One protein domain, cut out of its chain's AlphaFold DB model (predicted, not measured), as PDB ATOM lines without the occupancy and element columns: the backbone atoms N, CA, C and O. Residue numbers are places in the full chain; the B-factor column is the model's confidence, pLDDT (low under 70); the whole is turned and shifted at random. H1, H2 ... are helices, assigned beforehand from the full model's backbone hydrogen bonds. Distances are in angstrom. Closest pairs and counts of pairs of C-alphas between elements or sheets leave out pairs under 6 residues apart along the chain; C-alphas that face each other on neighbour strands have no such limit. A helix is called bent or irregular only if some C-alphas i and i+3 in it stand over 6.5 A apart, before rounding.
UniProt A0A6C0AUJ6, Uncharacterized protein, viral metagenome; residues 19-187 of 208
ATOM      1  N   GLY A  19     346.001 343.231 439.924       82.12
ATOM      2  CA  GLY A  19     345.276 341.959 439.910       82.12
ATOM      3  C   GLY A  19     345.912 340.882 439.042       82.12
ATOM      4  O   GLY A  19     346.004 339.736 439.474       82.12
ATOM      5  N   LYS A  20     346.405 341.229 437.845       81.19
ATOM      6  CA  LYS A  20     347.130 340.270 436.993       81.19
ATOM      7  C   LYS A  20     348.397 339.774 437.693       81.19
ATOM      8  O   LYS A  20     348.634 338.570 437.730       81.19
ATOM      9  N   VAL A  21     349.166 340.680 438.303       85.19
ATOM     10  CA  VAL A  21     350.374 340.328 439.075       85.19
ATOM     11  C   VAL A  21     350.033 339.397 440.238       85.19
ATOM     12  O   VAL A  21     350.719 338.396 440.433       85.19
ATOM     13  N   LEU A  22     348.950 339.673 440.968       86.62
ATOM     14  CA  LEU A  22     348.479 338.810 442.051       86.62
ATOM     15  C   LEU A  22     348.101 337.416 441.541       86.62
ATOM     16  O   LEU A  22     348.554 336.427 442.109       86.62
ATOM     17  N   ILE A  23     347.327 337.315 440.456       87.31
ATOM     18  CA  ILE A  23     346.919 336.024 439.881       87.31
ATOM     19  C   ILE A  23     348.139 335.205 439.425       87.31
ATOM     20  O   ILE A  23     348.234 334.013 439.735       87.31
ATOM     21  N   TYR A  24     349.109 335.829 438.750       87.19
ATOM     22  CA  TYR A  24     350.355 335.155 438.368       87.19
ATOM     23  C   TYR A  24     351.179 334.735 439.590       87.19
ATOM     24  O   TYR A  24     351.675 333.609 439.638       87.19
ATOM     25  N   GLY A  25     351.268 335.597 440.605       89.38
ATOM     26  CA  GLY A  25     351.928 335.294 441.873       89.38
ATOM     27  C   GLY A  25     351.316 334.077 442.567       89.38
ATOM     28  O   GLY A  25     352.040 333.144 442.910       89.38
ATOM     29  N   PHE A  26     349.987 334.024 442.698       90.81
ATOM     30  CA  PHE A  26     349.288 332.871 443.275       90.81
ATOM     31  C   PHE A  26     349.506 331.588 442.471       90.81
ATOM     32  O   PHE A  26     349.650 330.521 443.065       90.81
ATOM     33  N   THR A  27     349.587 331.684 441.144       90.38
ATOM     34  CA  THR A  27     349.880 330.531 440.278       90.38
ATOM     35  C   THR A  27     351.307 330.007 440.493       90.38
ATOM     36  O   THR A  27     351.530 328.799 440.575       90.38
ATOM     37  N   GLY A  28     352.289 330.900 440.650       91.50
ATOM     38  CA  GLY A  28     353.658 330.513 441.003       91.50
ATOM     39  C   GLY A  28     353.738 329.874 442.392       91.50
ATOM     40  O   GLY A  28     354.347 328.818 442.562       91.50
ATOM     41  N   VAL A  29     353.058 330.468 443.377       94.44
ATOM     42  CA  VAL A  29     352.977 329.927 444.741       94.44
ATOM     43  C   VAL A  29     352.327 328.545 444.747       94.44
ATOM     44  O   VAL A  29     352.828 327.654 445.429       94.44
ATOM     45  N   SER A  30     351.267 328.311 443.970       95.25
ATOM     46  CA  SER A  30     350.624 326.996 443.919       95.25
ATOM     47  C   SER A  30     351.535 325.922 443.324       95.25
ATOM     48  O   SER A  30     351.554 324.803 443.827       95.25
ATOM     49  N   LEU A  31     352.356 326.249 442.322       95.06
ATOM     50  CA  LEU A  31     353.367 325.316 441.817       95.06
ATOM     51  C   LEU A  31     354.409 324.969 442.891       95.06
ATOM     52  O   LEU A  31     354.725 323.797 443.091       95.06
ATOM     53  N   VAL A  32     354.918 325.975 443.609       95.81
ATOM     54  CA  VAL A  32     355.881 325.760 444.702       95.81
ATOM     55  C   VAL A  32     355.264 324.892 445.798       95.81
ATOM     56  O   VAL A  32     355.885 323.922 446.229       95.81
ATOM     57  N   LEU A  33     354.025 325.179 446.205       95.38
ATOM     58  CA  LEU A  33     353.300 324.382 447.196       95.38
ATOM     59  C   LEU A  33     353.096 322.939 446.728       95.38
ATOM     60  O   LEU A  33     353.281 322.026 447.527       95.38
ATOM     61  N   PHE A  34     352.783 322.716 445.450       95.19
ATOM     62  CA  PHE A  34     352.653 321.372 444.889       95.19
ATOM     63  C   PHE A  34     353.970 320.588 444.965       95.19
ATOM     64  O   PHE A  34     353.983 319.440 445.419       95.19
ATOM     65  N   ILE A  35     355.083 321.209 444.562       95.31
ATOM     66  CA  ILE A  35     356.414 320.588 444.587       95.31
ATOM     67  C   ILE A  35     356.815 320.259 446.025       95.31
ATOM     68  O   ILE A  35     357.180 319.120 446.314       95.31
ATOM     69  N   VAL A  36     356.701 321.228 446.938       94.31
ATOM     70  CA  VAL A  36     357.051 321.047 448.354       94.31
ATOM     71  C   VAL A  36     356.168 319.979 448.996       94.31
ATOM     72  O   VAL A  36     356.683 319.084 449.663       94.31
ATOM     73  N   ALA A  37     354.853 320.014 448.758       93.25
ATOM     74  CA  ALA A  37     353.933 319.036 449.326       93.25
ATOM     75  C   ALA A  37     354.192 317.615 448.805       93.25
ATOM     76  O   ALA A  37     354.050 316.648 449.551       93.25
ATOM     77  N   THR A  38     354.611 317.486 447.545       91.12
ATOM     78  CA  THR A  38     354.983 316.196 446.950       91.12
ATOM     79  C   THR A  38     356.315 315.690 447.502       91.12
ATOM     80  O   THR A  38     356.404 314.530 447.899       91.12
ATOM     81  N   ALA A  39     357.334 316.550 447.580       90.75
ATOM     82  CA  ALA A  39     358.667 316.187 448.061       90.75
ATOM     83  C   ALA A  39     358.691 315.844 449.559       90.75
ATOM     84  O   ALA A  39     359.442 314.970 449.985       90.75
ATOM     85  N   MET A  40     357.860 316.519 450.356       88.88
ATOM     86  CA  MET A  40     357.770 316.313 451.803       88.88
ATOM     87  C   MET A  40     356.645 315.361 452.217       88.88
ATOM     88  O   MET A  40     356.407 315.230 453.418       88.88
ATOM     89  N   SER A  41     355.939 314.721 451.269       80.44
ATOM     90  CA  SER A  41     354.757 313.907 451.580       80.44
ATOM     91  C   SER A  41     355.106 312.843 452.631       80.44
ATOM     92  O   SER A  41     355.922 311.950 452.371       80.44
ATOM     93  N   PRO A  42     354.567 312.959 453.859       83.62
ATOM     94  CA  PRO A  42     354.988 312.109 454.954       83.62
ATOM     95  C   PRO A  42     354.386 310.710 454.795       83.62
ATOM     96  O   PRO A  42     353.468 310.477 454.012       83.62
ATOM     97  N   LYS A  43     354.876 309.746 455.576       84.25
ATOM     98  CA  LYS A  43     354.288 308.397 455.580       84.25
ATOM     99  C   LYS A  43     352.801 308.454 455.984       84.25
ATOM    100  O   LYS A  43     352.457 309.270 456.840       84.25
ATOM    101  N   PRO A  44     351.947 307.531 455.496       81.50
ATOM    102  CA  PRO A  44     350.514 307.501 455.817       81.50
ATOM    103  C   PRO A  44     350.169 307.424 457.313       81.50
ATOM    104  O   PRO A  44     349.058 307.760 457.713       81.50
ATOM    105  N   SER A  45     351.111 306.977 458.147       77.31
ATOM    106  CA  SER A  45     350.976 306.932 459.605       77.31
ATOM    107  C   SER A  45     351.146 308.294 460.294       77.31
ATOM    108  O   SER A  45     350.793 308.423 461.463       77.31
ATOM    109  N   ASN A  46     351.683 309.304 459.606       84.88
ATOM    110  CA  ASN A  46     351.909 310.636 460.161       84.88
ATOM    111  C   ASN A  46     350.585 311.418 460.266       84.88
ATOM    112  O   ASN A  46     349.772 311.402 459.341       84.88
ATOM    113  N   SER A  47     350.387 312.156 461.364       82.94
ATOM    114  CA  SER A  47     349.216 313.024 461.569       82.94
ATOM    115  C   SER A  47     349.043 314.074 460.469       82.94
ATOM    116  O   SER A  47     347.918 314.441 460.141       82.94
ATOM    117  N   ASN A  48     350.146 314.515 459.861       88.75
ATOM    118  CA  ASN A  48     350.155 315.573 458.856       88.75
ATOM    119  C   ASN A  48     349.907 315.056 457.430       88.75
ATOM    120  O   ASN A  48     349.758 315.862 456.517       88.75
ATOM    121  N   PHE A  49     349.834 313.736 457.216       89.62
ATOM    122  CA  PHE A  49     349.679 313.142 455.882       89.62
ATOM    123  C   PHE A  49     348.463 313.681 455.120       89.62
ATOM    124  O   PHE A  49     348.590 314.087 453.968       89.62
ATOM    125  N   MET A  50     347.310 313.793 455.788       90.31
ATOM    126  CA  MET A  50     346.098 314.369 455.197       90.31
ATOM    127  C   MET A  50     346.315 315.797 454.692       90.31
ATOM    128  O   MET A  50     345.887 316.141 453.595       90.31
ATOM    129  N   PHE A  51     346.975 316.631 455.499       91.62
ATOM    130  CA  PHE A  51     347.206 318.030 455.165       91.62
ATOM    131  C   PHE A  51     348.127 318.166 453.949       91.62
ATOM    132  O   PHE A  51     347.834 318.946 453.048       91.62
ATOM    133  N   PHE A  52     349.196 317.368 453.883       93.00
ATOM    134  CA  PHE A  52     350.093 317.346 452.727       93.00
ATOM    135  C   PHE A  52     349.392 316.857 451.454       93.00
ATOM    136  O   PHE A  52     349.583 317.446 450.393       93.00
ATOM    137  N   GLU A  53     348.529 315.842 451.549       92.06
ATOM    138  CA  GLU A  53     347.729 315.373 450.411       92.06
ATOM    139  C   GLU A  53     346.708 316.423 449.943       92.06
ATOM    140  O   GLU A  53     346.587 316.664 448.740       92.06
ATOM    141  N   LEU A  54     346.036 317.111 450.875       93.69
ATOM    142  CA  LEU A  54     345.148 318.240 450.578       93.69
ATOM    143  C   LEU A  54     345.894 319.375 449.878       93.69
ATOM    144  O   LEU A  54     345.450 319.855 448.832       93.69
ATOM    145  N   LEU A  55     347.036 319.786 450.431       94.69
ATOM    146  CA  LEU A  55     347.846 320.865 449.883       94.69
ATOM    147  C   LEU A  55     348.349 320.505 448.484       94.69
ATOM    148  O   LEU A  55     348.205 321.305 447.566       94.69
ATOM    149  N   LYS A  56     348.847 319.280 448.291       94.88
ATOM    150  CA  LYS A  56     349.295 318.761 446.994       94.88
ATOM    151  C   LYS A  56     348.179 318.795 445.948       94.88
ATOM    152  O   LYS A  56     348.361 319.369 444.881       94.88
ATOM    153  N   GLN A  57     347.022 318.202 446.241       95.00
ATOM    154  CA  GLN A  57     345.938 318.090 445.261       95.00
ATOM    155  C   GLN A  57     345.304 319.448 444.928       95.00
ATOM    156  O   GLN A  57     345.078 319.751 443.757       95.00
ATOM    157  N   SER A  58     345.057 320.293 445.932       94.31
ATOM    158  CA  SER A  58     344.443 321.611 445.719       94.31
ATOM    159  C   SER A  58     345.367 322.588 444.990       94.31
ATOM    160  O   SER A  58     344.929 323.263 444.058       94.31
ATOM    161  N   SER A  59     346.653 322.623 445.352       95.00
ATOM    162  CA  SER A  59     347.642 323.474 444.680       95.00
ATOM    163  C   SER A  59     347.879 323.052 443.229       95.00
ATOM    164  O   SER A  59     347.968 323.910 442.351       95.00
ATOM    165  N   PHE A  60     347.882 321.744 442.953       94.56
ATOM    166  CA  PHE A  60     347.972 321.213 441.597       94.56
ATOM    167  C   PHE A  60     346.774 321.605 440.729       94.56
ATOM    168  O   PHE A  60     346.955 322.051 439.599       94.56
ATOM    169  N   VAL A  61     345.552 321.474 441.255       94.25
ATOM    170  CA  VAL A  61     344.321 321.846 440.536       94.25
ATOM    171  C   VAL A  61     344.307 323.330 440.221       94.25
ATOM    172  O   VAL A  61     344.060 323.705 439.077       94.25
ATOM    173  N   TYR A  62     344.609 324.166 441.217       93.31
ATOM    174  CA  TYR A  62     344.677 325.607 441.014       93.31
ATOM    175  C   TYR A  62     345.705 325.960 439.934       93.31
ATOM    176  O   TYR A  62     345.379 326.673 438.989       93.31
ATOM    177  N   PHE A  63     346.913 325.391 440.021       92.88
ATOM    178  CA  PHE A  63     347.968 325.590 439.033       92.88
ATOM    179  C   PHE A  63     347.535 325.175 437.619       92.88
ATOM    180  O   PHE A  63     347.650 325.970 436.691       92.88
ATOM    181  N   LEU A  64     347.009 323.958 437.446       90.25
ATOM    182  CA  LEU A  64     346.597 323.439 436.138       90.25
ATOM    183  C   LEU A  64     345.544 324.321 435.469       90.25
ATOM    184  O   LEU A  64     345.697 324.692 434.307       90.25
ATOM    185  N   VAL A  65     344.478 324.658 436.199       89.25
ATOM    186  CA  VAL A  65     343.370 325.458 435.659       89.25
ATOM    187  C   VAL A  65     343.841 326.873 435.309       89.25
ATOM    188  O   VAL A  65     343.447 327.416 434.278       89.25
ATOM    189  N   GLN A  66     344.749 327.445 436.104       87.12
ATOM    190  CA  GLN A  66     345.352 328.743 435.807       87.12
ATOM    191  C   GLN A  66     346.279 328.714 434.592       87.12
ATOM    192  O   GLN A  66     346.223 329.619 433.762       87.12
ATOM    193  N   MET A  67     347.098 327.666 434.441       84.19
ATOM    194  CA  MET A  67     347.942 327.482 433.254       84.19
ATOM    195  C   MET A  67     347.112 327.496 431.970       84.19
ATOM    196  O   MET A  67     347.530 328.075 430.971       84.19
ATOM    197  N   ILE A  68     345.905 326.936 432.011       77.69
ATOM    198  CA  ILE A  68     344.972 326.964 430.884       77.69
ATOM    199  C   ILE A  68     344.473 328.382 430.605       77.69
ATOM    200  O   ILE A  68     344.509 328.818 429.456       77.69
ATOM    201  N   GLY A  69     344.059 329.124 431.637       76.06
ATOM    202  CA  GLY A  69     343.681 330.532 431.483       76.06
ATOM    203  C   GLY A  69     344.792 331.370 430.853       76.06
ATOM    204  O   GLY A  69     344.534 332.189 429.973       76.06
ATOM    205  N   MET A  70     346.046 331.102 431.225       77.88
ATOM    206  CA  MET A  70     347.208 331.735 430.606       77.88
ATOM    207  C   MET A  70     347.378 331.341 429.134       77.88
ATOM    208  O   MET A  70     347.579 332.225 428.305       77.88
ATOM    209  N   CYS A  71     347.243 330.061 428.779       74.88
ATOM    210  CA  CYS A  71     347.307 329.618 427.381       74.88
ATOM    211  C   CYS A  71     346.264 330.310 426.487       74.88
ATOM    212  O   CYS A  71     346.585 330.659 425.351       74.88
ATOM    213  N   TYR A  72     345.047 330.542 426.998       70.56
ATOM    214  CA  TYR A  72     343.996 331.253 426.262       70.56
ATOM    215  C   TYR A  72     344.322 332.731 426.027       70.56
ATOM    216  O   TYR A  72     344.041 333.247 424.950       70.56
ATOM    217  N   ILE A  73     344.942 333.406 426.998       71.00
ATOM    218  CA  ILE A  73     345.321 334.826 426.878       71.00
ATOM    219  C   ILE A  73     346.468 335.021 425.892       71.00
ATOM    220  O   ILE A  73     346.479 335.995 425.148       71.00
ATOM    221  N   TYR A  74     347.440 334.110 425.895       69.50
ATOM    222  CA  TYR A  74     348.602 334.190 425.009       69.50
ATOM    223  C   TYR A  74     348.343 333.594 423.617       69.50
ATOM    224  O   TYR A  74     349.296 333.407 422.867       69.50
ATOM    225  N   GLU A  75     347.078 333.288 423.288       62.09
ATOM    226  CA  GLU A  75     346.641 332.719 422.005       62.09
ATOM    227  C   GLU A  75     347.554 331.588 421.516       62.09
ATOM    228  O   GLU A  75     347.901 331.492 420.337       62.09
ATOM    229  N   VAL A  76     347.974 330.718 422.439       58.41
ATOM    230  CA  VAL A  76     348.862 329.613 422.090       58.41
ATOM    231  C   VAL A  76     348.091 328.705 421.134       58.41
ATOM    232  O   VAL A  76     347.127 328.040 421.515       58.41
ATOM    233  N   SER A  77     348.533 328.680 419.877       52.09
ATOM    234  CA  SER A  77     347.872 328.071 418.713       52.09
ATOM    235  C   SER A  77     347.602 326.563 418.825       52.09
ATOM    236  O   SER A  77     346.981 325.974 417.944       52.09
ATOM    237  N   PHE A  78     348.022 325.935 419.923       55.47
ATOM    238  CA  PHE A  78     347.785 324.532 420.241       55.47
ATOM    239  C   PHE A  78     346.439 324.265 420.952       55.47
ATOM    240  O   PHE A  78     346.033 323.107 421.051       55.47
ATOM    241  N   MET A  79     345.724 325.288 421.445       54.97
ATOM    242  CA  MET A  79     344.541 325.092 422.302       54.97
ATOM    243  C   MET A  79     343.233 325.630 421.671       54.97
ATOM    244  O   MET A  79     342.920 326.814 421.789       54.97
ATOM    245  N   PRO A  80     342.433 324.789 420.977       54.34
ATOM    246  CA  PRO A  80     341.142 325.200 420.414       54.34
ATOM    247  C   PRO A  80     340.090 325.542 421.490       54.34
ATOM    248  O   PRO A  80     339.989 324.877 422.519       54.34
ATOM    249  N   LYS A  81     339.229 326.532 421.199       54.94
ATOM    250  CA  LYS A  81     338.248 327.173 422.113       54.94
ATOM    251  C   LYS A  81     337.194 326.260 422.784       54.94
ATOM    252  O   LYS A  81     336.512 326.708 423.696       54.94
ATOM    253  N   ASN A  82     337.075 324.984 422.401       56.56
ATOM    254  CA  ASN A  82     336.087 324.037 422.953       56.56
ATOM    255  C   ASN A  82     336.638 323.094 424.051       56.56
ATOM    256  O   ASN A  82     335.995 322.101 424.392       56.56
ATOM    257  N   GLN A  83     337.813 323.365 424.633       61.38
ATOM    258  CA  GLN A  83     338.490 322.420 425.539       61.38
ATOM    259  C   GLN A  83     338.095 322.476 427.025       61.38
ATOM    260  O   GLN A  83     338.578 321.644 427.792       61.38
ATOM    261  N   GLY A  84     337.196 323.364 427.467       60.50
ATOM    262  CA  GLY A  84     336.793 323.429 428.888       60.50
ATOM    263  C   GLY A  84     336.306 322.085 429.466       60.50
ATOM    264  O   GLY A  84     336.603 321.747 430.610       60.50
ATOM    265  N   LEU A  85     335.650 321.256 428.642       65.31
ATOM    266  CA  LEU A  85     335.203 319.910 429.030       65.31
ATOM    267  C   LEU A  85     336.358 318.897 429.153       65.31
ATOM    268  O   LEU A  85     336.326 317.997 429.998       65.31
ATOM    269  N   LEU A  86     337.395 319.057 428.326       73.62
ATOM    270  CA  LEU A  86     338.599 318.224 428.350       73.62
ATOM    271  C   LEU A  86     339.439 318.539 429.592       73.62
ATOM    272  O   LEU A  86     339.923 317.626 430.255       73.62
ATOM    273  N   VAL A  87     339.520 319.818 429.965       72.69
ATOM    274  CA  VAL A  87     340.179 320.290 431.191       72.69
ATOM    275  C   VAL A  87     339.565 319.656 432.431       72.69
ATOM    276  O   VAL A  87     340.289 319.102 433.263       72.69
ATOM    277  N   LEU A  88     338.235 319.707 432.547       81.88
ATOM    278  CA  LEU A  88     337.532 319.109 433.678       81.88
ATOM    279  C   LEU A  88     337.796 317.601 433.744       81.88
ATOM    280  O   LEU A  88     338.100 317.086 434.818       81.88
ATOM    281  N   SER A  89     337.746 316.912 432.602       84.06
ATOM    282  CA  SER A  89     337.976 315.467 432.509       84.06
ATOM    283  C   SER A  89     339.397 315.070 432.929       84.06
ATOM    284  O   SER A  89     339.564 314.198 433.780       84.06
ATOM    285  N   VAL A  90     340.425 315.738 432.393       85.56
ATOM    286  CA  VAL A  90     341.836 315.445 432.701       85.56
ATOM    287  C   VAL A  90     342.151 315.748 434.164       85.56
ATOM    288  O   VAL A  90     342.731 314.915 434.860       85.56
ATOM    289  N   THR A  91     341.718 316.909 434.658       88.62
ATOM    290  CA  THR A  91     341.939 317.303 436.055       88.62
ATOM    291  C   THR A  91     341.250 316.326 437.010       88.62
ATOM    292  O   THR A  91     341.850 315.891 437.993       88.62
ATOM    293  N   SER A  92     340.023 315.910 436.683       91.69
ATOM    294  CA  SER A  92     339.271 314.907 437.445       91.69
ATOM    295  C   SER A  92     339.978 313.558 437.480       91.69
ATOM    296  O   SER A  92     340.091 312.958 438.547       91.69
ATOM    297  N   PHE A  93     340.498 313.096 436.343       92.62
ATOM    298  CA  PHE A  93     341.249 311.846 436.272       92.62
ATOM    299  C   PHE A  93     342.509 311.885 437.146       92.62
ATOM    300  O   PHE A  93     342.769 310.946 437.894       92.62
ATOM    301  N   ILE A  94     343.274 312.979 437.117       92.94
ATOM    302  CA  ILE A  94     344.493 313.088 437.929       92.94
ATOM    303  C   ILE A  94     344.158 313.125 439.426       92.94
ATOM    304  O   ILE A  94     344.792 312.423 440.213       92.94
ATOM    305  N   ILE A  95     343.132 313.882 439.831       95.06
ATOM    306  CA  ILE A  95     342.692 313.928 441.234       95.06
ATOM    307  C   ILE A  95     342.161 312.578 441.715       95.06
ATOM    308  O   ILE A  95     342.467 312.158 442.836       95.06
ATOM    309  N   TYR A  96     341.439 311.863 440.856       95.06
ATOM    310  CA  TYR A  96     341.048 310.487 441.120       95.06
ATOM    311  C   TYR A  96     342.273 309.600 441.377       95.06
ATOM    312  O   TYR A  96     342.340 308.929 442.405       95.06
ATOM    313  N   MET A  97     343.282 309.653 440.501       95.81
ATOM    314  CA  MET A  97     344.507 308.859 440.640       95.81
ATOM    315  C   MET A  97     345.309 309.223 441.895       95.81
ATOM    316  O   MET A  97     345.817 308.325 442.571       95.81
ATOM    317  N   PHE A  98     345.397 310.504 442.266       94.00
ATOM    318  CA  PHE A  98     346.048 310.907 443.516       94.00
ATOM    319  C   PHE A  98     345.313 310.374 444.743       94.00
ATOM    320  O   PHE A  98     345.948 309.822 445.642       94.00
ATOM    321  N   THR A  99     343.985 310.469 444.761       93.75
ATOM    322  CA  THR A  99     343.174 309.974 445.882       93.75
ATOM    323  C   THR A  99     343.228 308.454 445.984       93.75
ATOM    324  O   THR A  99     343.360 307.906 447.078       93.75
ATOM    325  N   LEU A 100     343.232 307.764 444.844       93.19
ATOM    326  CA  LEU A 100     343.384 306.318 444.791       93.19
ATOM    327  C   LEU A 100     344.767 305.890 445.297       93.19
ATOM    328  O   LEU A 100     344.876 304.958 446.090       93.19
ATOM    329  N   THR A 101     345.826 306.601 444.903       91.50
ATOM    330  CA  THR A 101     347.194 306.344 445.387       91.50
ATOM    331  C   THR A 101     347.294 306.549 446.899       91.50
ATOM    332  O   THR A 101     347.870 305.717 447.598       91.50
ATOM    333  N   MET A 102     346.675 307.610 447.425       90.56
ATOM    334  CA  MET A 102     346.548 307.835 448.865       90.56
ATOM    335  C   MET A 102     345.823 306.665 449.551       90.56
ATOM    336  O   MET A 102     346.295 306.177 450.579       90.56
ATOM    337  N   ALA A 103     344.731 306.163 448.967       88.56
ATOM    338  CA  ALA A 103     343.988 305.023 449.500       88.56
ATOM    339  C   ALA A 103     344.843 303.745 449.567       88.56
ATOM    340  O   ALA A 103     344.856 303.044 450.582       88.56
ATOM    341  N   TYR A 104     345.612 303.458 448.513       87.56
ATOM    342  CA  TYR A 104     346.560 302.339 448.498       87.56
ATOM    343  C   TYR A 104     347.667 302.505 449.540       87.56
ATOM    344  O   TYR A 104     347.992 301.557 450.254       87.56
ATOM    345  N   ALA A 105     348.216 303.714 449.679       85.56
ATOM    346  CA  ALA A 105     349.249 303.994 450.666       85.56
ATOM    347  C   ALA A 105     348.736 303.764 452.099       85.56
ATOM    348  O   ALA A 105     349.409 303.114 452.899       85.56
ATOM    349  N   GLN A 106     347.522 304.220 452.412       84.25
ATOM    350  CA  GLN A 106     346.900 304.031 453.728       84.25
ATOM    351  C   GLN A 106     346.601 302.567 454.050       84.25
ATOM    352  O   GLN A 106     346.766 302.138 455.190       84.25
ATOM    353  N   THR A 107     346.181 301.794 453.050       82.31
ATOM    354  CA  THR A 107     345.766 300.396 453.228       82.31
ATOM    355  C   THR A 107     346.914 299.394 453.141       82.31
ATOM    356  O   THR A 107     346.723 298.225 453.470       82.31
ATOM    357  N   SER A 108     348.117 299.840 452.762       76.94
ATOM    358  CA  SER A 108     349.315 298.999 452.625       76.94
ATOM    359  C   SER A 108     349.716 298.246 453.902       76.94
ATOM    360  O   SER A 108     350.335 297.189 453.814       76.94
ATOM    361  N   ASN A 109     349.331 298.754 455.078       70.19
ATOM    362  CA  ASN A 109     349.633 298.139 456.373       70.19
ATOM    363  C   ASN A 109     348.529 297.203 456.893       70.19
ATOM    364  O   ASN A 109     348.669 296.665 457.989       70.19
ATOM    365  N   CYS A 110     347.434 297.017 456.154       73.44
ATOM    366  CA  CYS A 110     346.319 296.184 456.599       73.44
ATOM    367  C   CYS A 110     346.464 294.742 456.108       73.44
ATOM    368  O   CYS A 110     346.763 294.512 454.939       73.44
ATOM    369  N   GLU A 111     346.207 293.763 456.985       69.50
ATOM    370  CA  GLU A 111     346.313 292.336 456.638       69.50
ATOM    371  C   GLU A 111     345.277 291.935 455.568       69.50
ATOM    372  O   GLU A 111     345.572 291.135 454.680       69.50
ATOM    373  N   LYS A 112     344.072 292.529 455.606       74.00
ATOM    374  CA  LYS A 112     343.000 292.327 454.610       74.00
ATOM    375  C   LYS A 112     342.362 293.658 454.181       74.00
ATOM    376  O   LYS A 112     341.358 294.066 454.771       74.00
ATOM    377  N   PRO A 113     342.917 294.349 453.169       77.75
ATOM    378  CA  PRO A 113     342.397 295.638 452.727       77.75
ATOM    379  C   PRO A 113     341.125 295.484 451.877       77.75
ATOM    380  O   PRO A 113     341.110 294.775 450.868       77.75
ATOM    381  N   LYS A 114     340.068 296.219 452.229       82.00
ATOM    382  CA  LYS A 114     338.856 296.399 451.414       82.00
ATOM    383  C   LYS A 114     339.118 297.426 450.309       82.00
ATOM    384  O   LYS A 114     338.775 298.602 450.436       82.00
ATOM    385  N   ARG A 115     339.754 296.984 449.220       80.00
ATOM    386  CA  ARG A 115     340.176 297.857 448.104       80.00
ATOM    387  C   ARG A 115     339.018 298.599 447.438       80.00
ATOM    388  O   ARG A 115     339.194 299.745 447.041       80.00
ATOM    389  N   GLU A 116     337.839 297.986 447.375       85.44
ATOM    390  CA  GLU A 116     336.624 298.584 446.804       85.44
ATOM    391  C   GLU A 116     336.277 299.930 447.453       85.44
ATOM    392  O   GLU A 116     335.916 300.877 446.762       85.44
ATOM    393  N   ILE A 117     336.489 300.062 448.767       85.62
ATOM    394  CA  ILE A 117     336.270 301.320 449.492       85.62
ATOM    395  C   ILE A 117     337.209 302.407 448.964       85.62
ATOM    396  O   ILE A 117     336.767 303.518 448.693       85.62
ATOM    397  N   GLY A 118     338.485 302.083 448.751       84.38
ATOM    398  CA  GLY A 118     339.432 303.013 448.137       84.38
ATOM    399  C   GLY A 118     338.965 303.475 446.756       84.38
ATOM    400  O   GLY A 118     338.975 304.672 446.478       84.38
ATOM    401  N   PHE A 119     338.476 302.556 445.921       88.12
ATOM    402  CA  PHE A 119     337.959 302.878 444.588       88.12
ATOM    403  C   PHE A 119     336.727 303.793 444.625       88.12
ATOM    404  O   PHE A 119     336.723 304.816 443.939       88.12
ATOM    405  N   PHE A 120     335.706 303.467 445.425       90.75
ATOM    406  CA  PHE A 120     334.467 304.251 445.489       90.75
ATOM    407  C   PHE A 120     334.690 305.635 446.100       90.75
ATOM    408  O   PHE A 120     334.259 306.640 445.535       90.75
ATOM    409  N   TYR A 121     335.407 305.713 447.223       91.56
ATOM    410  CA  TYR A 121     335.618 306.985 447.915       91.56
ATOM    411  C   TYR A 121     336.618 307.899 447.189       91.56
ATOM    412  O   TYR A 121     336.589 309.108 447.402       91.56
ATOM    413  N   SER A 122     337.425 307.376 446.258       92.94
ATOM    414  CA  SER A 122     338.278 308.211 445.394       92.94
ATOM    415  C   SER A 122     337.493 309.091 444.413       92.94
ATOM    416  O   SER A 122     338.036 310.074 443.912       92.94
ATOM    417  N   PHE A 123     336.209 308.802 444.166       94.00
ATOM    418  CA  PHE A 123     335.347 309.660 443.343       94.00
ATOM    419  C   PHE A 123     334.817 310.899 444.081       94.00
ATOM    420  O   PHE A 123     334.426 311.866 443.433       94.00
ATOM    421  N   LEU A 124     334.820 310.925 445.417       93.62
ATOM    422  CA  LEU A 124     334.344 312.082 446.190       93.62
ATOM    423  C   LEU A 124     335.049 313.397 445.822       93.62
ATOM    424  O   LEU A 124     334.352 314.354 445.487       93.62
ATOM    425  N   PRO A 125     336.391 313.497 445.822       93.94
ATOM    426  CA  PRO A 125     337.053 314.741 445.431       93.94
ATOM    427  C   PRO A 125     336.795 315.127 443.965       93.94
ATOM    428  O   PRO A 125     336.744 316.315 443.654       93.94
ATOM    429  N   VAL A 126     336.535 314.155 443.080       95.19
ATOM    430  CA  VAL A 126     336.102 314.419 441.694       95.19
ATOM    431  C   VAL A 126     334.729 315.086 441.657       95.19
ATOM    432  O   VAL A 126     334.539 316.064 440.935       95.19
ATOM    433  N   MET A 127     333.780 314.632 442.479       93.69
ATOM    434  CA  MET A 127     332.489 315.317 442.616       93.69
ATOM    435  C   MET A 127     332.677 316.765 443.085       93.69
ATOM    436  O   MET A 127     331.978 317.656 442.611       93.69
ATOM    437  N   GLY A 128     333.666 317.020 443.944       93.00
ATOM    438  CA  GLY A 128     334.031 318.365 444.400       93.00
ATOM    439  C   GLY A 128     334.525 319.256 443.274       93.00
ATOM    440  O   GLY A 128     334.075 320.394 443.163       93.00
ATOM    441  N   LEU A 129     335.382 318.726 442.400       93.25
ATOM    442  CA  LEU A 129     335.816 319.422 441.188       93.25
ATOM    443  C   LEU A 129     334.638 319.782 440.281       93.25
ATOM    444  O   LEU A 129     334.544 320.920 439.828       93.25
ATOM    445  N   ILE A 130     333.734 318.830 440.030       92.38
ATOM    446  CA  ILE A 130     332.566 319.038 439.164       92.38
ATOM    447  C   ILE A 130     331.640 320.100 439.764       92.38
ATOM    448  O   ILE A 130     331.225 321.020 439.061       92.38
ATOM    449  N   ILE A 131     331.352 320.013 441.065       92.75
ATOM    450  CA  ILE A 131     330.533 321.000 441.778       92.75
ATOM    451  C   ILE A 131     331.202 322.376 441.721       92.75
ATOM    452  O   ILE A 131     330.557 323.339 441.321       92.75
ATOM    453  N   GLY A 132     332.493 322.469 442.050       92.69
ATOM    454  CA  GLY A 132     333.249 323.722 442.005       92.69
ATOM    455  C   GLY A 132     333.250 324.350 440.612       92.69
ATOM    456  O   GLY A 132     333.008 325.548 440.482       92.69
ATOM    457  N   TYR A 133     333.416 323.541 439.564       91.19
ATOM    458  CA  TYR A 133     333.326 323.987 438.175       91.19
ATOM    459  C   TYR A 133     331.924 324.510 437.829       91.19
ATOM    460  O   TYR A 133     331.785 325.613 437.301       91.19
ATOM    461  N   ILE A 134     330.859 323.764 438.145       90.12
ATOM    462  CA  ILE A 134     329.479 324.194 437.870       90.12
ATOM    463  C   ILE A 134     329.164 325.491 438.619       90.12
ATOM    464  O   ILE A 134     328.650 326.431 438.016       90.12
ATOM    465  N   LEU A 135     329.504 325.577 439.905       90.88
ATOM    466  CA  LEU A 135     329.279 326.774 440.712       90.88
ATOM    467  C   LEU A 135     330.032 327.971 440.125       90.88
ATOM    468  O   LEU A 135     329.417 328.997 439.838       90.88
ATOM    469  N   ALA A 136     331.332 327.823 439.859       90.19
ATOM    470  CA  ALA A 136     332.158 328.899 439.324       90.19
ATOM    471  C   ALA A 136     331.735 329.349 437.921       90.19
ATOM    472  O   ALA A 136     331.921 330.514 437.579       90.19
ATOM    473  N   THR A 137     331.146 328.465 437.106       87.75
ATOM    474  CA  THR A 137     330.684 328.788 435.743       87.75
ATOM    475  C   THR A 137     329.235 329.277 435.684       87.75
ATOM    476  O   THR A 137     328.906 330.078 434.806       87.75
ATOM    477  N   LYS A 138     328.368 328.901 436.629       88.94
ATOM    478  CA  LYS A 138     326.949 329.300 436.639       88.94
ATOM    479  C   LYS A 138     326.635 330.475 437.558       88.94
ATOM    480  O   LYS A 138     325.741 331.250 437.238       88.94
ATOM    481  N   ILE A 139     327.370 330.650 438.654       91.25
ATOM    482  CA  ILE A 139     327.120 331.719 439.625       91.25
ATOM    483  C   ILE A 139     328.081 332.874 439.344       91.25
ATOM    484  O   ILE A 139     329.257 332.827 439.699       91.25
ATOM    485  N   SER A 140     327.581 333.933 438.704       84.56
ATOM    486  CA  SER A 140     328.378 335.115 438.341       84.56
ATOM    487  C   SER A 140     329.053 335.776 439.547       84.56
ATOM    488  O   SER A 140     330.218 336.158 439.448       84.56
ATOM    489  N   GLY A 141     328.373 335.827 440.697       87.06
ATOM    490  CA  GLY A 141     328.915 336.399 441.935       87.06
ATOM    491  C   GLY A 141     330.212 335.738 442.415       87.06
ATOM    492  O   GLY A 141     331.070 336.420 442.967       87.06
ATOM    493  N   LEU A 142     330.421 334.445 442.130       87.69
ATOM    494  CA  LEU A 142     331.653 333.734 442.494       87.69
ATOM    495  C   LEU A 142     332.872 334.171 441.667       87.69
ATOM    496  O   LEU A 142     334.009 333.934 442.077       87.69
ATOM    497  N   ARG A 143     332.647 334.807 440.512       90.56
ATOM    498  CA  ARG A 143     333.703 335.340 439.641       90.56
ATOM    499  C   ARG A 143     333.925 336.836 439.828       90.56
ATOM    500  O   ARG A 143     334.992 337.325 439.474       90.56
ATOM    501  N   GLN A 144     332.948 337.553 440.386       88.62
ATOM    502  CA  GLN A 144     332.970 339.014 440.436       88.62
ATOM    503  C   GLN A 144     334.216 339.554 441.142       88.62
ATOM    504  O   GLN A 144     334.920 340.368 440.562       88.62
ATOM    505  N   GLY A 145     334.572 339.007 442.309       87.44
ATOM    506  CA  GLY A 145     335.778 339.436 443.023       87.44
ATOM    507  C   GLY A 145     337.070 339.260 442.212       87.44
ATOM    508  O   GLY A 145     337.988 340.064 442.336       87.44
ATOM    509  N   PHE A 146     337.139 338.259 441.328       88.81
ATOM    510  CA  PHE A 146     338.284 338.074 440.431       88.81
ATOM    511  C   PHE A 146     338.284 339.088 439.284       88.81
ATOM    512  O   PHE A 146     339.347 339.588 438.916       88.81
ATOM    513  N   TYR A 147     337.112 339.427 438.739       88.38
ATOM    514  CA  TYR A 147     336.999 340.489 437.739       88.38
ATOM    515  C   TYR A 147     337.373 341.847 438.327       88.38
ATOM    516  O   TYR A 147     338.197 342.546 437.732       88.38
ATOM    517  N   ASP A 148     336.867 342.162 439.519       87.44
ATOM    518  CA  ASP A 148     337.161 343.398 440.245       87.44
ATOM    519  C   ASP A 148     338.669 343.541 440.506       87.44
ATOM    520  O   ASP A 148     339.238 344.602 440.254       87.44
ATOM    521  N   LEU A 149     339.350 342.453 440.897       82.88
ATOM    522  CA  LEU A 149     340.812 342.433 441.051       82.88
ATOM    523  C   LEU A 149     341.535 342.833 439.758       82.88
ATOM    524  O   LEU A 149     342.548 343.531 439.804       82.88
ATOM    525  N   THR A 150     341.038 342.394 438.602       81.25
ATOM    526  CA  THR A 150     341.674 342.666 437.305       81.25
ATOM    527  C   THR A 150     341.252 343.972 436.637       81.25
ATOM    528  O   THR A 150     341.853 344.302 435.615       81.25
ATOM    529  N   GLY A 151     340.304 344.722 437.215       72.94
ATOM    530  CA  GLY A 151     339.842 346.007 436.682       72.94
ATOM    531  C   GLY A 151     338.416 346.030 436.116       72.94
ATOM    532  O   GLY A 151     338.058 346.992 435.450       72.94
ATOM    533  N   GLY A 152     337.585 345.018 436.386       66.94
ATOM    534  CA  GLY A 152     336.132 345.088 436.165       66.94
ATOM    535  C   GLY A 152     335.610 344.665 434.786       66.94
ATOM    536  O   GLY A 152     334.421 344.814 434.523       66.94
ATOM    537  N   GLU A 153     336.438 344.080 433.921       68.62
ATOM    538  CA  GLU A 153     336.010 343.568 432.610       68.62
ATOM    539  C   GLU A 153     336.037 342.031 432.562       68.62
ATOM    540  O   GLU A 153     336.758 341.388 433.331       68.62
ATOM    541  N   HIS A 154     335.257 341.427 431.652       69.81
ATOM    542  CA  HIS A 154     335.215 339.979 431.394       69.81
ATOM    543  C   HIS A 154     336.543 339.460 430.814       69.81
ATOM    544  O   HIS A 154     336.662 339.142 429.634       69.81
ATOM    545  N   ASN A 155     337.554 339.389 431.673       78.88
ATOM    546  CA  ASN A 155     338.897 338.926 431.372       78.88
ATOM    547  C   ASN A 155     338.995 337.407 431.581       78.88
ATOM    548  O   ASN A 155     338.716 336.909 432.674       78.88
ATOM    549  N   GLU A 156     339.465 336.684 430.563       79.44
ATOM    550  CA  GLU A 156     339.730 335.241 430.626       79.44
ATOM    551  C   GLU A 156     340.620 334.868 431.823       79.44
ATOM    552  O   GLU A 156     340.354 333.879 432.502       79.44
ATOM    553  N   LEU A 157     341.615 335.697 432.174       82.12
ATOM    554  CA  LEU A 157     342.473 335.440 433.337       82.12
ATOM    555  C   LEU A 157     341.663 335.352 434.628       82.12
ATOM    556  O   LEU A 157     341.844 334.434 435.419       82.12
ATOM    557  N   ALA A 158     340.779 336.323 434.844       86.88
ATOM    558  CA  ALA A 158     339.942 336.386 436.031       86.88
ATOM    559  C   ALA A 158     338.910 335.253 436.044       86.88
ATOM    560  O   ALA A 158     338.656 334.666 437.096       86.88
ATOM    561  N   TYR A 159     338.363 334.905 434.875       88.19
ATOM    562  CA  TYR A 159     337.449 333.779 434.724       88.19
ATOM    563  C   TYR A 159     338.108 332.459 435.141       88.19
ATOM    564  O   TYR A 159     337.615 331.777 436.043       88.19
ATOM    565  N   TRP A 160     339.247 332.119 434.537       88.38
ATOM    566  CA  TRP A 160     339.960 330.874 434.826       88.38
ATOM    567  C   TRP A 160     340.563 330.863 436.229       88.38
ATOM    568  O   TRP A 160     340.578 329.813 436.874       88.38
ATOM    569  N   ALA A 161     340.941 332.029 436.760       90.12
ATOM    570  CA  ALA A 161     341.362 332.159 438.147       90.12
ATOM    571  C   ALA A 161     340.253 331.839 439.143       90.12
ATOM    572  O   ALA A 161     340.484 331.094 440.099       90.12
ATOM    573  N   ALA A 162     339.046 332.350 438.899       91.56
ATOM    574  CA  ALA A 162     337.886 332.027 439.712       91.56
ATOM    575  C   ALA A 162     337.551 330.533 439.621       91.56
ATOM    576  O   ALA A 162     337.371 329.875 440.646       91.56
ATOM    577  N   VAL A 163     337.514 329.973 438.407       90.81
ATOM    578  CA  VAL A 163     337.229 328.546 438.187       90.81
ATOM    579  C   VAL A 163     338.242 327.667 438.922       90.81
ATOM    580  O   VAL A 163     337.842 326.789 439.685       90.81
ATOM    581  N   GLY A 164     339.540 327.938 438.770       92.25
ATOM    582  CA  GLY A 164     340.599 327.195 439.453       92.25
ATOM    583  C   GLY A 164     340.505 327.299 440.973       92.25
ATOM    584  O   GLY A 164     340.642 326.287 441.663       92.25
ATOM    585  N   PHE A 165     340.227 328.495 441.501       93.69
ATOM    586  CA  PHE A 165     340.077 328.727 442.940       93.69
ATOM    587  C   PHE A 165     338.943 327.891 443.538       93.69
ATOM    588  O   PHE A 165     339.151 327.155 444.502       93.69
ATOM    589  N   TRP A 166     337.751 327.961 442.943       94.31
ATOM    590  CA  TRP A 166     336.579 327.257 443.459       94.31
ATOM    591  C   TRP A 166     336.670 325.744 443.267       94.31
ATOM    592  O   TRP A 166     336.288 324.998 444.166       94.31
ATOM    593  N   MET A 167     337.242 325.271 442.155       93.12
ATOM    594  CA  MET A 167     337.536 323.846 441.970       93.12
ATOM    595  C   MET A 167     338.502 323.330 443.043       93.12
ATOM    596  O   MET A 167     338.241 322.292 443.649       93.12
ATOM    597  N   ALA A 168     339.580 324.067 443.327       93.56
ATOM    598  CA  ALA A 168     340.529 323.704 444.374       93.56
ATOM    599  C   ALA A 168     339.888 323.724 445.772       93.56
ATOM    600  O   ALA A 168     340.108 322.798 446.552       93.56
ATOM    601  N   ALA A 169     339.060 324.726 446.079       93.06
ATOM    602  CA  ALA A 169     338.386 324.855 447.370       93.06
ATOM    603  C   ALA A 169     337.354 323.739 447.613       93.06
ATOM    604  O   ALA A 169     337.313 323.151 448.695       93.06
ATOM    605  N   CYS A 170     336.549 323.388 446.606       93.50
ATOM    606  CA  CYS A 170     335.515 322.358 446.736       93.50
ATOM    607  C   CYS A 170     336.077 320.938 446.918       93.50
ATOM    608  O   CYS A 170     335.369 320.067 447.430       93.50
ATOM    609  N   ILE A 171     337.343 320.689 446.561       92.38
ATOM    610  CA  ILE A 171     338.001 319.403 446.839       92.38
ATOM    611  C   ILE A 171     338.188 319.179 448.340       92.38
ATOM    612  O   ILE A 171     338.078 318.044 448.794       92.38
ATOM    613  N   TRP A 172     338.454 320.225 449.126       92.69
ATOM    614  CA  TRP A 172     338.869 320.091 450.527       92.69
ATOM    615  C   TRP A 172     337.919 319.251 451.390       92.69
ATOM    616  O   TRP A 172     338.376 318.255 451.962       92.69
ATOM    617  N   PRO A 173     336.615 319.577 451.493       92.81
ATOM    618  CA  PRO A 173     335.704 318.810 452.340       92.81
ATOM    619  C   PRO A 173     335.542 317.363 451.858       92.81
ATOM    620  O   PRO A 173     335.448 316.444 452.674       92.81
ATOM    621  N   LEU A 174     335.559 317.132 450.544       93.88
ATOM    622  CA  LEU A 174     335.321 315.807 449.972       93.88
ATOM    623  C   LEU A 174     336.558 314.912 450.008       93.88
ATOM    624  O   LEU A 174     336.424 313.726 450.297       93.88
ATOM    625  N   LEU A 175     337.753 315.467 449.806       92.44
ATOM    626  CA  LEU A 175     339.003 314.737 450.004       92.44
ATOM    627  C   LEU A 175     339.206 314.402 451.482       92.44
ATOM    628  O   LEU A 175     339.597 313.285 451.802       92.44
ATOM    629  N   THR A 176     338.880 315.329 452.386       92.50
ATOM    630  CA  THR A 176     338.922 315.082 453.838       92.50
ATOM    631  C   THR A 176     337.964 313.958 454.231       92.50
ATOM    632  O   THR A 176     338.335 313.039 454.960       92.50
ATOM    633  N   THR A 177     336.741 313.986 453.698       91.00
ATOM    634  CA  THR A 177     335.754 312.923 453.923       91.00
ATOM    635  C   THR A 177     336.262 311.588 453.381       91.00
ATOM    636  O   THR A 177     336.298 310.608 454.120       91.00
ATOM    637  N   ALA A 178     336.732 311.559 452.129       90.50
ATOM    638  CA  ALA A 178     337.311 310.366 451.518       90.50
ATOM    639  C   ALA A 178     338.466 309.810 452.361       90.50
ATOM    640  O   ALA A 178     338.475 308.626 452.680       90.50
ATOM    641  N   TYR A 179     339.388 310.669 452.798       90.25
ATOM    642  CA  TYR A 179     340.523 310.308 453.641       90.25
ATOM    643  C   TYR A 179     340.090 309.585 454.918       90.25
ATOM    644  O   TYR A 179     340.580 308.493 455.210       90.25
ATOM    645  N   PHE A 180     339.176 310.177 455.694       89.56
ATOM    646  CA  PHE A 180     338.756 309.588 456.965       89.56
ATOM    647  C   PHE A 180     337.928 308.323 456.768       89.56
ATOM    648  O   PHE A 180     338.096 307.367 457.529       89.56
ATOM    649  N   THR A 181     337.069 308.281 455.748       88.31
ATOM    650  CA  THR A 181     336.274 307.087 455.474       88.31
ATOM    651  C   THR A 181     337.143 305.928 455.003       88.31
ATOM    652  O   THR A 181     336.987 304.826 455.521       88.31
ATOM    653  N   ILE A 182     338.104 306.167 454.106       87.25
ATOM    654  CA  ILE A 182     339.071 305.152 453.668       87.25
ATOM    655  C   ILE A 182     339.884 304.671 454.871       87.25
ATOM    656  O   ILE A 182     339.913 303.480 455.169       87.25
ATOM    657  N   LYS A 183     340.460 305.591 455.651       84.50
ATOM    658  CA  LYS A 183     341.250 305.229 456.834       84.50
ATOM    659  C   LYS A 183     340.479 304.344 457.823       84.50
ATOM    660  O   LYS A 183     341.065 303.420 458.375       84.50
ATOM    661  N   LYS A 184     339.193 304.628 458.061       83.50
ATOM    662  CA  LYS A 184     338.370 303.893 459.033       83.50
ATOM    663  C   LYS A 184     337.805 302.586 458.477       83.50
ATOM    664  O   LYS A 184     337.754 301.593 459.186       83.50
ATOM    665  N   ALA A 185     337.329 302.589 457.236       80.12
ATOM    666  CA  ALA A 185     336.525 301.491 456.706       80.12
ATOM    667  C   ALA A 185     337.333 300.493 455.865       80.12
ATOM    668  O   ALA A 185     336.863 299.382 455.614       80.12
ATOM    669  N   SER A 186     338.541 300.857 455.420       71.81
ATOM    670  CA  SER A 186     339.308 300.022 454.495       71.81
ATOM    671  C   SER A 186     339.998 298.813 455.130       71.81
ATOM    672  O   SER A 186     340.518 297.982 454.387       71.81
ATOM    673  N   CYS A 187     339.982 298.663 456.457       73.56
ATOM    674  CA  CYS A 187     340.572 297.517 457.154       73.56
ATOM    675  C   CYS A 187     339.486 296.785 457.959       73.56
ATOM    676  O   CYS A 187     338.565 297.406 458.476       73.56
TER     677      CYS A 187
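Overview. This is residues 19 to 187 of the 208 residues of an uncharacterized protein of viral metagenome (UniProt A0A6C0AUJ6). A long bundle of helices is built along H7, a helix with a shallow bend; H2, H3 and H5 run beside it, H1 packs on H2, and H6 lies across the end where H1 and H7a begin. Short H4 packs on H3 and H7b near the other end. The printed part has 169 residues with seven named helices in the order H1 to H7 and no named strand; the class is all helix. It is compact, with a radius of gyration of the C-alphas of 17.0 A, yet elongated, spanning 57 by 31 by 28 A.

Along the chain. Begin with H7, residues 156 to 185, assigned as one helix by its hydrogen bonds but bent: C-alphas 170 and 173 are 6.6 A apart. Find C-alpha 156 at (339.730, 335.241, 430.626); from there arm H7a runs 21.1 A to residue 170, and arm H7b, residues 173 to 185, runs 17.9 A to C-alpha 185 at (336.525, 301.491, 456.706). Look next for H2, residues 49 to 73, 36.5 A, H3, residues 84 to 107, 34.7 A, and H5, residues 123 to 138, 22.4 A. H1, residues 19 to 39, starts at C-alpha 19 at (345.276, 341.959, 439.910) and runs 30.2 A. H4 is residues 115 to 121, 10.2 A. H6, residues 141 to 150, 15.0 A, is irregular: C-alphas 142 and 145 are 7.1 A apart.

Arrangement. Start at the hub, H7, which touches six other helices; its arms stand at a shallow tilt of 28 degrees. H7a touches H2 at a shallow tilt of 17 degrees, opposite ways, closest at C-alphas 168 and 58, 4.6 A. H7a touches H5, closest at C-alphas 167 and 132, 4.3 A, at a tilt of 36 degrees, only just steep. H7b touches H3 with residues 99 to 107 of H3 alone, closest at C-alphas 182 and 103, 6.4 A. H4 touches H7b, closest at C-alphas 121 and 178, 5.2 A. H6 touches H7a, closest at C-alphas 146 and 158, 5.0 A. H1 and H2 form a helical hairpin at a steep tilt of 40 degrees, opposite ways, closest at C-alphas 30 and 59, 4.7 A. H1 and H3 are apart. Every O i to N i+4 pair is within hydrogen-bond range in H1, H2, H3, H4, H5, H7a and H7b; in H6, 4 of 6 are.

Size, cuts and confidence. The C-alphas of Glu 111 and Gly 151 are the two farthest apart, 57.6 A. The printed part has no cut, and no link is long. The mean pLDDT of the printed part is 85.5; look for values under 70 at residues 74 to 85, 111 and 152 to 154.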